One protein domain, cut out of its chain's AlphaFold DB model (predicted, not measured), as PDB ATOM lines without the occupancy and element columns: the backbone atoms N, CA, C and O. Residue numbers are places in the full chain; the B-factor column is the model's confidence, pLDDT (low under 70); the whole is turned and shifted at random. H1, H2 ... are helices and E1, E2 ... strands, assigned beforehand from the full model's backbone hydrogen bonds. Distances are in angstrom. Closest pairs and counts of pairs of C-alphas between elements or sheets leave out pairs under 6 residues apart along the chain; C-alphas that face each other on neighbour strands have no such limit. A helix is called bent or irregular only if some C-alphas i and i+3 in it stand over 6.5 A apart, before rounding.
ATOM      1  N   VAL A  15     -33.072  26.581  23.042       90.69
ATOM      2  CA  VAL A  15     -32.528  25.312  23.551       90.69
ATOM      3  C   VAL A  15     -33.569  24.199  23.450       90.69
ATOM      4  O   VAL A  15     -33.249  23.133  22.934       90.69
ATOM      5  N   ILE A  16     -34.820  24.441  23.853       91.69
ATOM      6  CA  ILE A  16     -35.909  23.455  23.752       91.69
ATOM      7  C   ILE A  16     -36.159  23.059  22.292       91.69
ATOM      8  O   ILE A  16     -36.206  21.870  21.988       91.69
ATOM      9  N   ILE A  17     -36.268  24.026  21.376       91.94
ATOM     10  CA  ILE A  17     -36.467  23.758  19.943       91.94
ATOM     11  C   ILE A  17     -35.287  22.964  19.374       91.94
ATOM     12  O   ILE A  17     -35.493  22.007  18.632       91.94
ATOM     13  N   THR A  18     -34.056  23.309  19.757       90.31
ATOM     14  CA  THR A  18     -32.847  22.602  19.311       90.31
ATOM     15  C   THR A  18     -32.823  21.168  19.838       90.31
ATOM     16  O   THR A  18     -32.552  20.241  19.081       90.31
ATOM     17  N   VAL A  19     -33.170  20.952  21.110       92.00
ATOM     18  CA  VAL A  19     -33.273  19.616  21.717       92.00
ATOM     19  C   VAL A  19     -34.365  18.788  21.041       92.00
ATOM     20  O   VAL A  19     -34.116  17.633  20.706       92.00
ATOM     21  N   LEU A  20     -35.540  19.367  20.772       93.00
ATOM     22  CA  LEU A  20     -36.622  18.699  20.043       93.00
ATOM     23  C   LEU A  20     -36.211  18.354  18.607       93.00
ATOM     24  O   LEU A  20     -36.482  17.248  18.146       93.00
ATOM     25  N   PHE A  21     -35.508  19.256  17.919       91.81
ATOM     26  CA  PHE A  21     -34.966  19.008  16.585       91.81
ATOM     27  C   PHE A  21     -33.940  17.871  16.598       91.81
ATOM     28  O   PHE A  21     -34.018  16.972  15.763       91.81
ATOM     29  N   LEU A  22     -33.012  17.862  17.560       90.44
ATOM     30  CA  LEU A  22     -32.021  16.796  17.718       90.44
ATOM     31  C   LEU A  22     -32.683  15.454  18.067       90.44
ATOM     32  O   LEU A  22     -32.377  14.443  17.434       90.44
ATOM     33  N   LEU A  23     -33.637  15.439  19.002       91.38
ATOM     34  CA  LEU A  23     -34.440  14.258  19.340       91.38
ATOM     35  C   LEU A  23     -35.176  13.718  18.116       91.38
ATOM     36  O   LEU A  23     -35.130  12.518  17.839       91.38
ATOM     37  N   TRP A  24     -35.817  14.597  17.347       89.38
ATOM     38  CA  TRP A  24     -36.507  14.211  16.127       89.38
ATOM     39  C   TRP A  24     -35.543  13.599  15.111       89.38
ATOM     40  O   TRP A  24     -35.765  12.486  14.640       89.38
ATOM     41  N   ASN A  25     -34.437  14.285  14.809       88.25
ATOM     42  CA  ASN A  25     -33.522  13.876  13.748       88.25
ATOM     43  C   ASN A  25     -32.696  12.628  14.091       88.25
ATOM     44  O   ASN A  25     -32.410  11.828  13.195       88.25
ATOM     45  N   TYR A  26     -32.288  12.450  15.348       86.19
ATOM     46  CA  TYR A  26     -31.367  11.376  15.742       86.19
ATOM     47  C   TYR A  26     -32.049  10.191  16.434       86.19
ATOM     48  O   TYR A  26     -31.505   9.085  16.400       86.19
ATOM     49  N   VAL A  27     -33.245  10.381  16.999       86.06
ATOM     50  CA  VAL A  27     -33.952   9.338  17.756       86.06
ATOM     51  C   VAL A  27     -35.285   8.977  17.104       86.06
ATOM     52  O   VAL A  27     -35.441   7.849  16.639       86.06
ATOM     53  N   ILE A  28     -36.228   9.920  17.015       89.25
ATOM     54  CA  ILE A  28     -37.624   9.620  16.652       89.25
ATOM     55  C   ILE A  28     -37.755   9.246  15.171       89.25
ATOM     56  O   ILE A  28     -38.287   8.182  14.853       89.25
ATOM     57  N   TYR A  29     -37.238  10.078  14.259       91.38
ATOM     58  CA  TYR A  29     -37.319   9.822  12.819       91.38
ATOM     59  C   TYR A  29     -36.676   8.481  12.435       91.38
ATOM     60  O   TYR A  29     -37.356   7.677  11.798       91.38
ATOM     61  N   PRO A  30     -35.427   8.162  12.842       91.19
ATOM     62  CA  PRO A  30     -34.815   6.884  12.485       91.19
ATOM     63  C   PRO A  30     -35.579   5.664  13.011       91.19
ATOM     64  O   PRO A  30     -35.606   4.639  12.337       91.19
ATOM     65  N   VAL A  31     -36.198   5.752  14.194       90.88
ATOM     66  CA  VAL A  31     -37.013   4.661  14.760       90.88
ATOM     67  C   VAL A  31     -38.298   4.466  13.957       90.88
ATOM     68  O   VAL A  31     -38.647   3.334  13.624       90.88
ATOM     69  N   ASN A  32     -38.980   5.556  13.604       92.56
ATOM     70  CA  ASN A  32     -40.197   5.491  12.796       92.56
ATOM     71  C   ASN A  32     -39.906   4.988  11.377       92.56
ATOM     72  O   ASN A  32     -40.621   4.115  10.891       92.56
ATOM     73  N   ALA A  33     -38.829   5.471  10.752       93.75
ATOM     74  CA  ALA A  33     -38.368   5.001   9.449       93.75
ATOM     75  C   ALA A  33     -37.998   3.509   9.480       93.75
ATOM     76  O   ALA A  33     -38.417   2.761   8.604       93.75
ATOM     77  N   PHE A  34     -37.295   3.045  10.523       94.88
ATOM     78  CA  PHE A  34     -36.982   1.623  10.695       94.88
ATOM     79  C   PHE A  34     -38.252   0.762  10.768       94.88
ATOM     80  O   PHE A  34     -38.385  -0.198  10.015       94.88
ATOM     81  N   ARG A  35     -39.217   1.139  11.618       93.94
ATOM     82  CA  ARG A  35     -40.501   0.423  11.748       93.94
ATOM     83  C   ARG A  35     -41.322   0.452  10.459       93.94
ATOM     84  O   ARG A  35     -42.048  -0.495  10.171       93.94
ATOM     85  N   HIS A  36     -41.245   1.541   9.699       94.75
ATOM     86  CA  HIS A  36     -41.892   1.635   8.394       94.75
ATOM     87  C   HIS A  36     -41.256   0.664   7.391       94.75
ATOM     88  O   HIS A  36     -41.968  -0.137   6.789       94.75
ATOM     89  N   ASN A  37     -39.926   0.654   7.288       96.31
ATOM     90  CA  ASN A  37     -39.186  -0.257   6.413       96.31
ATOM     91  C   ASN A  37     -39.398  -1.730   6.790       96.31
ATOM     92  O   ASN A  37     -39.540  -2.573   5.910       96.31
ATOM     93  N   GLU A  38     -39.476  -2.047   8.083       95.88
ATOM     94  CA  GLU A  38     -39.777  -3.398   8.568       95.88
ATOM     95  C   GLU A  38     -41.159  -3.870   8.087       95.88
ATOM     96  O   GLU A  38     -41.304  -5.004   7.628       95.88
ATOM     97  N   LYS A  39     -42.168  -2.985   8.090       96.44
ATOM     98  CA  LYS A  39     -43.496  -3.282   7.526       96.44
ATOM     99  C   LYS A  39     -43.454  -3.488   6.011       96.44
ATOM    100  O   LYS A  39     -44.118  -4.402   5.528       96.44
ATOM    101  N   ILE A  40     -42.684  -2.675   5.279       97.31
ATOM    102  CA  ILE A  40     -42.503  -2.835   3.825       97.31
ATOM    103  C   ILE A  40     -41.879  -4.202   3.524       97.31
ATOM    104  O   ILE A  40     -42.429  -4.961   2.727       97.31
ATOM    105  N   LEU A  41     -40.777  -4.542   4.203       97.75
ATOM    106  CA  LEU A  41     -40.107  -5.832   4.053       97.75
ATOM    107  C   LEU A  41     -41.064  -6.991   4.361       97.75
ATOM    108  O   LEU A  41     -41.173  -7.925   3.569       97.75
ATOM    109  N   SER A  42     -41.807  -6.904   5.467       96.94
ATOM    110  CA  SER A  42     -42.781  -7.924   5.864       96.94
ATOM    111  C   SER A  42     -43.865  -8.141   4.803       96.94
ATOM    112  O   SER A  42     -44.141  -9.278   4.421       96.94
ATOM    113  N   ALA A  43     -44.460  -7.060   4.284       97.56
ATOM    114  CA  ALA A  43     -45.496  -7.131   3.255       97.56
ATOM    115  C   ALA A  43     -44.966  -7.726   1.942       97.56
ATOM    116  O   ALA A  43     -45.617  -8.579   1.335       97.56
ATOM    117  N   ALA A  44     -43.764  -7.328   1.528       97.75
ATOM    118  CA  ALA A  44     -43.118  -7.859   0.337       97.75
ATOM    119  C   ALA A  44     -42.776  -9.351   0.468       97.75
ATOM    120  O   ALA A  44     -43.026 -10.117  -0.460       97.75
ATOM    121  N   GLY A  45     -42.262  -9.779   1.626       97.19
ATOM    122  CA  GLY A  45     -41.987 -11.189   1.907       97.19
ATOM    123  C   GLY A  45     -43.252 -12.049   1.892       97.19
ATOM    124  O   GLY A  45     -43.263 -13.106   1.265       97.19
ATOM    125  N   LYS A  46     -44.351 -11.575   2.496       96.44
ATOM    126  CA  LYS A  46     -45.663 -12.248   2.421       96.44
ATOM    127  C   LYS A  46     -46.119 -12.423   0.975       96.44
ATOM    128  O   LYS A  46     -46.379 -13.543   0.543       96.44
ATOM    129  N   ARG A  47     -46.098 -11.337   0.196       96.75
ATOM    130  CA  ARG A  47     -46.447 -11.360  -1.232       96.75
ATOM    131  C   ARG A  47     -45.560 -12.319  -2.030       96.75
ATOM    132  O   ARG A  47     -46.037 -12.991  -2.942       96.75
ATOM    133  N   TYR A  48     -44.271 -12.396  -1.703       97.50
ATOM    134  CA  TYR A  48     -43.354 -13.349  -2.322       97.50
ATOM    135  C   TYR A  48     -43.799 -14.794  -2.095       97.50
ATOM    136  O   TYR A  48     -43.888 -15.545  -3.065       97.50
ATOM    137  N   PHE A  49     -44.127 -15.181  -0.863       96.31
ATOM    138  CA  PHE A  49     -44.573 -16.544  -0.566       96.31
ATOM    139  C   PHE A  49     -45.959 -16.860  -1.153       96.31
ATOM    140  O   PHE A  49     -46.161 -17.960  -1.666       96.31
ATOM    141  N   GLU A  50     -46.880 -15.893  -1.183       94.06
ATOM    142  CA  GLU A  50     -48.205 -16.041  -1.811       94.06
ATOM    143  C   GLU A  50     -48.121 -16.356  -3.313       94.06
ATOM    144  O   GLU A  50     -48.862 -17.206  -3.820       94.06
ATOM    145  N   ILE A  51     -47.209 -15.683  -4.023       95.44
ATOM    146  CA  ILE A  51     -46.981 -15.880  -5.461       95.44
ATOM    147  C   ILE A  51     -46.169 -17.156  -5.708       95.44
ATOM    148  O   ILE A  51     -46.502 -17.957  -6.583       95.44
ATOM    149  N   ASN A  52     -45.123 -17.392  -4.917       94.62
ATOM    150  CA  ASN A  52     -44.206 -18.511  -5.099       94.62
ATOM    151  C   ASN A  52     -44.620 -19.722  -4.258       94.62
ATOM    152  O   ASN A  52     -43.837 -20.228  -3.458       94.62
ATOM    153  N   ARG A  53     -45.835 -20.239  -4.484       89.56
ATOM    154  CA  ARG A  53     -46.416 -21.345  -3.689       89.56
ATOM    155  C   ARG A  53     -45.559 -22.615  -3.618       89.56
ATOM    156  O   ARG A  53     -45.708 -23.419  -2.707       89.56
ATOM    157  N   ARG A  54     -44.659 -22.816  -4.583       89.69
ATOM    158  CA  ARG A  54     -43.708 -23.942  -4.586       89.69
ATOM    159  C   ARG A  54     -42.649 -23.837  -3.483       89.69
ATOM    160  O   ARG A  54     -42.096 -24.861  -3.104       89.69
ATOM    161  N   ASN A  55     -42.406 -22.633  -2.973       88.06
ATOM    162  CA  ASN A  55     -41.419 -22.331  -1.940       88.06
ATOM    163  C   ASN A  55     -42.032 -22.328  -0.530       88.06
ATOM    164  O   ASN A  55     -41.402 -21.834   0.398       88.06
ATOM    165  N   LEU A  56     -43.273 -22.804  -0.371       91.75
ATOM    166  CA  LEU A  56     -43.919 -22.903   0.934       91.75
ATOM    167  C   LEU A  56     -43.414 -24.160   1.678       91.75
ATOM    168  O   LEU A  56     -43.320 -25.230   1.064       91.75
ATOM    169  N   PRO A  57     -43.158 -24.077   2.996       91.75
ATOM    170  CA  PRO A  57     -42.846 -25.229   3.819       91.75
ATOM    171  C   PRO A  57     -44.085 -26.124   3.935       91.75
ATOM    172  O   PRO A  57     -45.170 -25.667   4.303       91.75
ATOM    173  N   LYS A  58     -43.929 -27.406   3.591       88.88
ATOM    174  CA  LYS A  58     -45.044 -28.369   3.521       88.88
ATOM    175  C   LYS A  58     -45.358 -29.042   4.854       88.88
ATOM    176  O   LYS A  58     -46.513 -29.351   5.108       88.88
ATOM    177  N   GLU A  59     -44.341 -29.271   5.670       91.00
ATOM    178  CA  GLU A  59     -44.471 -29.929   6.971       91.00
ATOM    179  C   GLU A  59     -44.595 -28.875   8.074       91.00
ATOM    180  O   GLU A  59     -43.993 -27.800   7.980       91.00
ATOM    181  N   GLU A  60     -45.362 -29.185   9.118       91.12
ATOM    182  CA  GLU A  60     -45.458 -28.357  10.320       91.12
ATOM    183  C   GLU A  60     -44.069 -28.138  10.945       91.12
ATOM    184  O   GLU A  60     -43.210 -29.019  10.943       91.12
ATOM    185  N   GLY A  61     -43.821 -26.922  11.425       86.94
ATOM    186  CA  GLY A  61     -42.558 -26.487  12.009       86.94
ATOM    187  C   GLY A  61     -41.484 -26.065  11.002       86.94
ATOM    188  O   GLY A  61     -40.549 -25.376  11.404       86.94
ATOM    189  N   ARG A  62     -41.605 -26.410   9.710       91.25
ATOM    190  CA  ARG A  62     -40.616 -26.041   8.682       91.25
ATOM    191  C   ARG A  62     -40.654 -24.554   8.350       91.25
ATOM    192  O   ARG A  62     -41.724 -23.944   8.281       91.25
ATOM    193  N   VAL A  63     -39.478 -24.007   8.051       94.25
ATOM    194  CA  VAL A  63     -39.277 -22.598   7.708       94.25
ATOM    195  C   VAL A  63     -38.875 -22.462   6.243       94.25
ATOM    196  O   VAL A  63     -38.188 -23.302   5.669       94.25
ATOM    197  N   SER A  64     -39.328 -21.397   5.599       95.00
ATOM    198  CA  SER A  64     -38.823 -20.947   4.306       95.00
ATOM    199  C   SER A  64     -38.416 -19.488   4.418       95.00
ATOM    200  O   SER A  64     -39.122 -18.689   5.029       95.00
ATOM    201  N   THR A  65     -37.274 -19.135   3.834       95.25
ATOM    202  CA  THR A  65     -36.658 -17.813   3.998       95.25
ATOM    203  C   THR A  65     -36.510 -17.126   2.649       95.25
ATOM    204  O   THR A  65     -36.088 -17.741   1.672       95.25
ATOM    205  N   VAL A  66     -36.818 -15.831   2.597       96.19
ATOM    206  CA  VAL A  66     -36.500 -14.962   1.461       96.19
ATOM    207  C   VAL A  66     -35.686 -13.766   1.948       96.19
ATOM    208  O   VAL A  66     -36.073 -13.087   2.898       96.19
ATOM    209  N   SER A  67     -34.531 -13.518   1.332       96.75
ATOM    210  CA  SER A  67     -33.674 -12.384   1.692       96.75
ATOM    211  C   SER A  67     -34.176 -11.076   1.080       96.75
ATOM    212  O   SER A  67     -34.842 -11.068   0.041       96.75
ATOM    213  N   LEU A  68     -33.804  -9.951   1.696       97.25
ATOM    214  CA  LEU A  68     -34.052  -8.616   1.151       97.25
ATOM    215  C   LEU A  68     -33.432  -8.464  -0.250       97.25
ATOM    216  O   LEU A  68     -34.074  -7.912  -1.138       97.25
ATOM    217  N   GLU A  69     -32.243  -9.031  -0.484       97.38
ATOM    218  CA  GLU A  69     -31.612  -9.075  -1.811       97.38
ATOM    219  C   GLU A  69     -32.511  -9.730  -2.875       97.38
ATOM    220  O   GLU A  69     -32.677  -9.182  -3.966       97.38
ATOM    221  N   VAL A  70     -33.131 -10.878  -2.569       96.81
ATOM    222  CA  VAL A  70     -34.033 -11.562  -3.511       96.81
ATOM    223  C   VAL A  70     -35.271 -10.717  -3.787       96.81
ATOM    224  O   VAL A  70     -35.671 -10.595  -4.946       96.81
ATOM    225  N   LEU A  71     -35.854 -10.112  -2.751       97.88
ATOM    226  CA  LEU A  71     -37.056  -9.295  -2.888       97.88
ATOM    227  C   LEU A  71     -36.811  -8.026  -3.716       97.88
ATOM    228  O   LEU A  71     -37.639  -7.702  -4.567       97.88
ATOM    229  N   ILE A  72     -35.666  -7.359  -3.532       97.00
ATOM    230  CA  ILE A  72     -35.254  -6.212  -4.358       97.00
ATOM    231  C   ILE A  72     -35.009  -6.669  -5.801       97.00
ATOM    232  O   ILE A  72     -35.569  -6.110  -6.744       97.00
ATOM    233  N   ARG A  73     -34.222  -7.738  -5.997       97.19
ATOM    234  CA  ARG A  73     -33.873  -8.247  -7.335       97.19
ATOM    235  C   ARG A  73     -35.102  -8.662  -8.145       97.19
ATOM    236  O   ARG A  73     -35.127  -8.485  -9.359       97.19
ATOM    237  N   GLN A  74     -36.111  -9.220  -7.483       97.06
ATOM    238  CA  GLN A  74     -37.369  -9.636  -8.104       97.06
ATOM    239  C   GLN A  74     -38.454  -8.545  -8.078       97.06
ATOM    240  O   GLN A  74     -39.593  -8.820  -8.450       97.06
ATOM    241  N   LYS A  75     -38.109  -7.308  -7.691       96.25
ATOM    242  CA  LYS A  75     -38.996  -6.132  -7.703       96.25
ATOM    243  C   LYS A  75     -40.259  -6.277  -6.839       96.25
ATOM    244  O   LYS A  75     -41.317  -5.756  -7.183       96.25
ATOM    245  N   TYR A  76     -40.160  -6.978  -5.708       96.62
ATOM    246  CA  TYR A  76     -41.227  -7.015  -4.696       96.62
ATOM    247  C   TYR A  76     -41.255  -5.751  -3.829       96.62
ATOM    248  O   TYR A  76     -42.314  -5.400  -3.309       96.62
ATOM    249  N   LEU A  77     -40.109  -5.084  -3.680       97.31
ATOM    250  CA  LEU A  77     -39.954  -3.752  -3.099       97.31
ATOM    251  C   LEU A  77     -38.699  -3.071  -3.674       97.31
ATOM    252  O   LEU A  77     -37.862  -3.741  -4.283       97.31
ATOM    253  N   ASP A  78     -38.561  -1.771  -3.426       95.25
ATOM    254  CA  ASP A  78     -37.349  -1.003  -3.728       95.25
ATOM    255  C   ASP A  78     -36.298  -1.117  -2.608       95.25
ATOM    256  O   ASP A  78     -36.525  -1.733  -1.567       95.25
ATOM    257  N   GLU A  79     -35.121  -0.525  -2.807       94.38
ATOM    258  CA  GLU A  79     -34.072  -0.498  -1.788       94.38
ATOM    259  C   GLU A  79     -34.540   0.213  -0.505       94.38
ATOM    260  O   GLU A  79     -35.109   1.306  -0.532       94.38
ATOM    261  N   LEU A  80     -34.277  -0.411   0.646       94.88
ATOM    262  CA  LEU A  80     -34.626   0.147   1.949       94.88
ATOM    263  C   LEU A  80     -33.439   0.905   2.536       94.88
ATOM    264  O   LEU A  80     -32.328   0.384   2.624       94.88
ATOM    265  N   SER A  81     -33.694   2.120   3.015       92.00
ATOM    266  CA  SER A  81     -32.692   2.945   3.686       92.00
ATOM    267  C   SER A  81     -33.303   3.770   4.818       92.00
ATOM    268  O   SER A  81     -34.512   4.002   4.886       92.00
ATOM    269  N   ILE A  82     -32.456   4.206   5.750       89.31
ATOM    270  CA  ILE A  82     -32.802   5.177   6.790       89.31
ATOM    271  C   ILE A  82     -31.852   6.357   6.642       89.31
ATOM    272  O   ILE A  82     -30.678   6.269   7.013       89.31
ATOM    273  N   LYS A  83     -32.363   7.476   6.119       85.25
ATOM    274  CA  LYS A  83     -31.533   8.601   5.653       85.25
ATOM    275  C   LYS A  83     -30.539   8.094   4.598       85.25
ATOM    276  O   LYS A  83     -30.967   7.539   3.600       85.25
ATOM    277  N   ASN A  84     -29.237   8.216   4.857       81.69
ATOM    278  CA  ASN A  84     -28.176   7.788   3.945       81.69
ATOM    279  C   ASN A  84     -27.659   6.366   4.247       81.69
ATOM    280  O   ASN A  84     -26.692   5.931   3.633       81.69
ATOM    281  N   ASN A  85     -28.255   5.651   5.212       85.44
ATOM    282  CA  ASN A  85     -27.823   4.303   5.587       85.44
ATOM    283  C   ASN A  85     -28.702   3.252   4.910       85.44
ATOM    284  O   ASN A  85     -29.859   3.073   5.299       85.44
ATOM    285  N   ILE A  86     -28.136   2.549   3.935       91.12
ATOM    286  CA  ILE A  86     -28.774   1.421   3.252       91.12
ATOM    287  C   ILE A  86     -28.921   0.249   4.235       91.12
ATOM    288  O   ILE A  86     -28.043  -0.005   5.066       91.12
ATOM    289  N   CYS A  87     -30.057  -0.442   4.177       94.94
ATOM    290  CA  CYS A  87     -30.296  -1.646   4.961       94.94
ATOM    291  C   CYS A  87     -29.520  -2.840   4.384       94.94
ATOM    292  O   CYS A  87     -29.367  -2.986   3.175       94.94
ATOM    293  N   ASP A  88     -29.015  -3.708   5.254       95.31
ATOM    294  CA  ASP A  88     -28.168  -4.838   4.889       95.31
ATOM    295  C   ASP A  88     -28.988  -5.900   4.148       95.31
ATOM    296  O   ASP A  88     -29.786  -6.624   4.745       95.31
ATOM    297  N   ILE A  89     -28.789  -5.988   2.835       94.12
ATOM    298  CA  ILE A  89     -29.558  -6.870   1.953       94.12
ATOM    299  C   ILE A  89     -29.297  -8.366   2.189       94.12
ATOM    300  O   ILE A  89     -30.138  -9.185   1.814       94.12
ATOM    301  N   ARG A  90     -28.164  -8.727   2.812       90.75
ATOM    302  CA  ARG A  90     -27.775 -10.124   3.080       90.75
ATOM    303  C   ARG A  90     -28.203 -10.587   4.464       90.75
ATOM    304  O   ARG A  90     -28.590 -11.737   4.624       90.75
ATOM    305  N   ASN A  91     -28.166  -9.685   5.441       92.19
ATOM    306  CA  ASN A  91     -28.590  -9.965   6.811       92.19
ATOM    307  C   ASN A  91     -30.033  -9.542   7.094       92.19
ATOM    308  O   ASN A  91     -30.431  -9.588   8.244       92.19
ATOM    309  N   SER A  92     -30.814  -9.121   6.094       95.75
ATOM    310  CA  SER A  92     -32.251  -8.859   6.249       95.75
ATOM    311  C   SER A  92     -33.065  -9.888   5.471       95.75
ATOM    312  O   SER A  92     -32.736 -10.210   4.328       95.75
ATOM    313  N   ASN A  93     -34.132 -10.410   6.068       96.38
ATOM    314  CA  ASN A  93     -34.956 -11.458   5.479       96.38
ATOM    315  C   ASN A  93     -36.380 -11.486   6.055       96.38
ATOM    316  O   ASN A  93     -36.689 -10.880   7.084       96.38
ATOM    317  N   VAL A  94     -37.252 -12.211   5.359       96.88
ATOM    318  CA  VAL A  94     -38.540 -12.661   5.879       96.88
ATOM    319  C   VAL A  94     -38.531 -14.178   5.905       96.88
ATOM    320  O   VAL A  94     -38.315 -14.827   4.879       96.88
ATOM    321  N   LYS A  95     -38.785 -14.731   7.084       96.19
ATOM    322  CA  LYS A  95     -38.986 -16.157   7.306       96.19
ATOM    323  C   LYS A  95     -40.467 -16.446   7.443       96.19
ATOM    324  O   LYS A  95     -41.197 -15.682   8.071       96.19
ATOM    325  N   MET A  96     -40.906 -17.550   6.866       95.25
ATOM    326  CA  MET A  96     -42.265 -18.049   6.978       95.25
ATOM    327  C   MET A  96     -42.223 -19.469   7.534       95.25
ATOM    328  O   MET A  96     -41.567 -20.327   6.947       95.25
ATOM    329  N   ARG A  97     -42.921 -19.707   8.643       95.12
ATOM    330  CA  ARG A  97     -42.996 -21.000   9.329       95.12
ATOM    331  C   ARG A  97     -44.398 -21.585   9.197       95.12
ATOM    332  O   ARG A  97     -45.376 -20.851   9.306       95.12
ATOM    333  N   ASN A  98     -44.497 -22.880   8.918       93.81
ATOM    334  CA  ASN A  98     -45.773 -23.597   8.904       93.81
ATOM    335  C   ASN A  98     -46.148 -24.011  10.337       93.81
ATOM    336  O   ASN A  98     -45.366 -24.688  10.990       93.81
ATOM    337  N   GLU A  99     -47.332 -23.630  10.808       92.94
ATOM    338  CA  GLU A  99     -47.829 -23.904  12.170       92.94
ATOM    339  C   GLU A  99     -48.956 -24.963  12.173       92.94
ATOM    340  O   GLU A  99     -49.790 -24.994  13.073       92.94
ATOM    341  N   GLY A 100     -49.085 -25.763  11.105       84.19
ATOM    342  CA  GLY A 100     -50.097 -26.821  10.953       84.19
ATOM    343  C   GLY A 100     -51.498 -26.305  10.588       84.19
ATOM    344  O   GLY A 100     -52.179 -26.895   9.750       84.19
ATOM    345  N   GLY A 101     -51.905 -25.159  11.143       84.56
ATOM    346  CA  GLY A 101     -53.165 -24.459  10.844       84.56
ATOM    347  C   GLY A 101     -53.022 -23.216   9.953       84.56
ATOM    348  O   GLY A 101     -54.014 -22.548   9.661       84.56
ATOM    349  N   GLY A 102     -51.800 -22.874   9.537       90.38
ATOM    350  CA  GLY A 102     -51.497 -21.675   8.755       90.38
ATOM    351  C   GLY A 102     -50.002 -21.357   8.725       90.38
ATOM    352  O   GLY A 102     -49.174 -22.186   9.099       90.38
ATOM    353  N   TYR A 103     -49.657 -20.145   8.286       93.56
ATOM    354  CA  TYR A 103     -48.270 -19.681   8.203       93.56
ATOM    355  C   TYR A 103     -48.022 -18.476   9.115       93.56
ATOM    356  O   TYR A 103     -48.732 -17.470   9.030       93.56
ATOM    357  N   ALA A 104     -46.977 -18.554   9.938       94.62
ATOM    358  CA  ALA A 104     -46.444 -17.434  10.705       94.62
ATOM    359  C   ALA A 104     -45.296 -16.761   9.938       94.62
ATOM    360  O   ALA A 104     -44.516 -17.429   9.261       94.62
ATOM    361  N   TYR A 105     -45.177 -15.433  10.044       94.69
ATOM    362  CA  TYR A 105     -44.145 -14.654   9.353       94.69
ATOM    363  C   TYR A 105     -43.275 -13.898  10.352       94.69
ATOM    364  O   TYR A 105     -43.783 -13.157  11.192       94.69
ATOM    365  N   TYR A 106     -41.964 -14.010  10.181       95.75
ATOM    366  CA  TYR A 106     -40.946 -13.383  11.009       95.75
ATOM    367  C   TYR A 106     -40.085 -12.498  10.120       95.75
ATOM    368  O   TYR A 106     -39.529 -12.948   9.122       95.75
ATOM    369  N   THR A 107     -40.024 -11.208  10.428       96.38
ATOM    370  CA  THR A 107     -39.277 -10.235   9.627       96.38
ATOM    371  C   THR A 107     -38.063  -9.781  10.407       96.38
ATOM    372  O   THR A 107     -38.202  -9.229  11.496       96.38
ATOM    373  N   HIS A 108     -36.882 -10.005   9.840       96.19
ATOM    374  CA  HIS A 108     -35.641  -9.483  10.373       96.19
ATOM    375  C   HIS A 108     -35.068  -8.449   9.402       96.19
ATOM    376  O   HIS A 108     -34.663  -8.777   8.290       96.19
ATOM    377  N   LEU A 109     -35.055  -7.185   9.814       96.50
ATOM    378  CA  LEU A 109     -34.452  -6.076   9.087       96.50
ATOM    379  C   LEU A 109     -33.224  -5.592   9.852       96.50
ATOM    380  O   LEU A 109     -33.309  -5.362  11.056       96.50
ATOM    381  N   LYS A 110     -32.114  -5.349   9.154       95.12
ATOM    382  CA  LYS A 110     -30.909  -4.730   9.713       95.12
ATOM    383  C   LYS A 110     -30.534  -3.489   8.910       95.12
ATOM    384  O   LYS A 110     -30.280  -3.575   7.717       95.12
ATOM    385  N   CYS A 111     -30.457  -2.332   9.564       93.44
ATOM    386  CA  CYS A 111     -30.041  -1.070   8.940       93.44
ATOM    387  C   CYS A 111     -29.031  -0.357   9.850       93.44
ATOM    388  O   CYS A 111     -29.391   0.225  10.881       93.44
ATOM    389  N   GLY A 112     -27.745  -0.421   9.490       88.19
ATOM    390  CA  GLY A 112     -26.651   0.012  10.364       88.19
ATOM    391  C   GLY A 112     -26.672  -0.744  11.700       88.19
ATOM    392  O   GLY A 112     -26.683  -1.971  11.723       88.19
ATOM    393  N   ASN A 113     -26.732  -0.008  12.816       87.88
ATOM    394  CA  ASN A 113     -26.780  -0.585  14.168       87.88
ATOM    395  C   ASN A 113     -28.194  -0.998  14.626       87.88
ATOM    396  O   ASN A 113     -28.347  -1.540  15.719       87.88
ATOM    397  N   ARG A 114     -29.241  -0.719  13.835       90.38
ATOM    398  CA  ARG A 114     -30.629  -1.079  14.171       90.38
ATOM    399  C   ARG A 114     -30.983  -2.428  13.567       90.38
ATOM    400  O   ARG A 114     -30.676  -2.665  12.400       90.38
ATOM    401  N   HIS A 115     -31.653  -3.265  14.347       92.62
ATOM    402  CA  HIS A 115     -32.120  -4.575  13.918       92.62
ATOM    403  C   HIS A 115     -33.483  -4.913  14.534       92.62
ATOM    404  O   HIS A 115     -33.830  -4.400  15.601       92.62
ATOM    405  N   SER A 116     -34.255  -5.754  13.848       93.56
ATOM    406  CA  SER A 116     -35.560  -6.233  14.316       93.56
ATOM    407  C   SER A 116     -35.430  -7.090  15.573       93.56
ATOM    408  O   SER A 116     -34.438  -7.795  15.756       93.56
TER     409      SER A 116
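What this domain is: This is residues 15 to 116 of the 600 residues of the protein "Ig domain protein" of Clostridium sp. CAG:451 (UniProt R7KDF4). A long helix, H1, bent but running nearly straight, makes the longest axis, and its second arm, H1b, packs slantwise over one face of a small sheet of three strands. Its first arm, H1a, reaches beyond the sheet, and the short helix H2 packs on H1b and on the end of the sheet where E1 ends and E2 begins. The printed part has 102 residues, with two named helices and three named strands in the order H1, E1, H2, E2, E3. The sheet runs E1, E2, E3, all antiparallel, and the class is mixed, helices and strands. The whole is loose, with a radius of gyration of the C-alphas of 16.3 A and spans of 59 by 27 by 18 A.

How they stand to each other: H1, residues 15 to 51, was assigned as one helix by its hydrogen bonds but is bent: C-alphas 26 and 29 are 6.8 A apart. Its arms H1a, residues 15 to 26, and H1b, residues 29 to 51, stand at a shallow tilt of 23 degrees. H1b is on the sheet of E1, residues 63 to 67, E2, residues 93 to 98, and E3, residues 103 to 108, at a height over the sheet of 7.7 A. It lies over E1, E2 and E3 and runs slantwise to the strands, at 50 degrees to E1 on the local plane. The closest C-alphas of H1b and E2 are those of Gly 45 and Val 94, 5.5 A apart. H1a is not on the sheet. H2, residues 68 to 73, touches H1b with that arm's residues 41 to 48 alone; their closest C-alphas, of Ala 44 and Leu 71, are 7.0 A apart. They run the same way at a steep tilt of 64 degrees. The arrangement is two layers, helices on one face of a sheet: H1b and H2 make the one layer and the sheet of E1, E2 and E3 the other. H1a and H2 are apart. E1 and E2 are antiparallel at 163 degrees, with N 64 and O 96 within hydrogen-bond range at 2.8 A. E2 and E3 form a hairpin, antiparallel at 159 degrees, with N 95 and O 106 at 2.8 A. In H1a, H1b and H2 every O i to N i+4 pair is within hydrogen-bond range.

Where its parts are: H1a begins at C-alpha 15 (-32.528, 25.312, 23.551) and is 16.0 A long; H1b is 33.0 A long and ends at C-alpha 51 (-46.981, -15.880, -5.461). E1 is 13.1 A long, H2 8.5 A, E2 16.6 A and E3 16.4 A, ending at C-alpha 108 (-35.641, -9.483, 10.373).

The domain as a whole: The C-alphas farthest apart, those of Val 15 and Glu 59, are 58.9 A apart. The printed part has no cut. The links H1 to E1 and H2 to E2 are long. Mean pLDDT of the printed part is 93.2, and no printed residue is under 70.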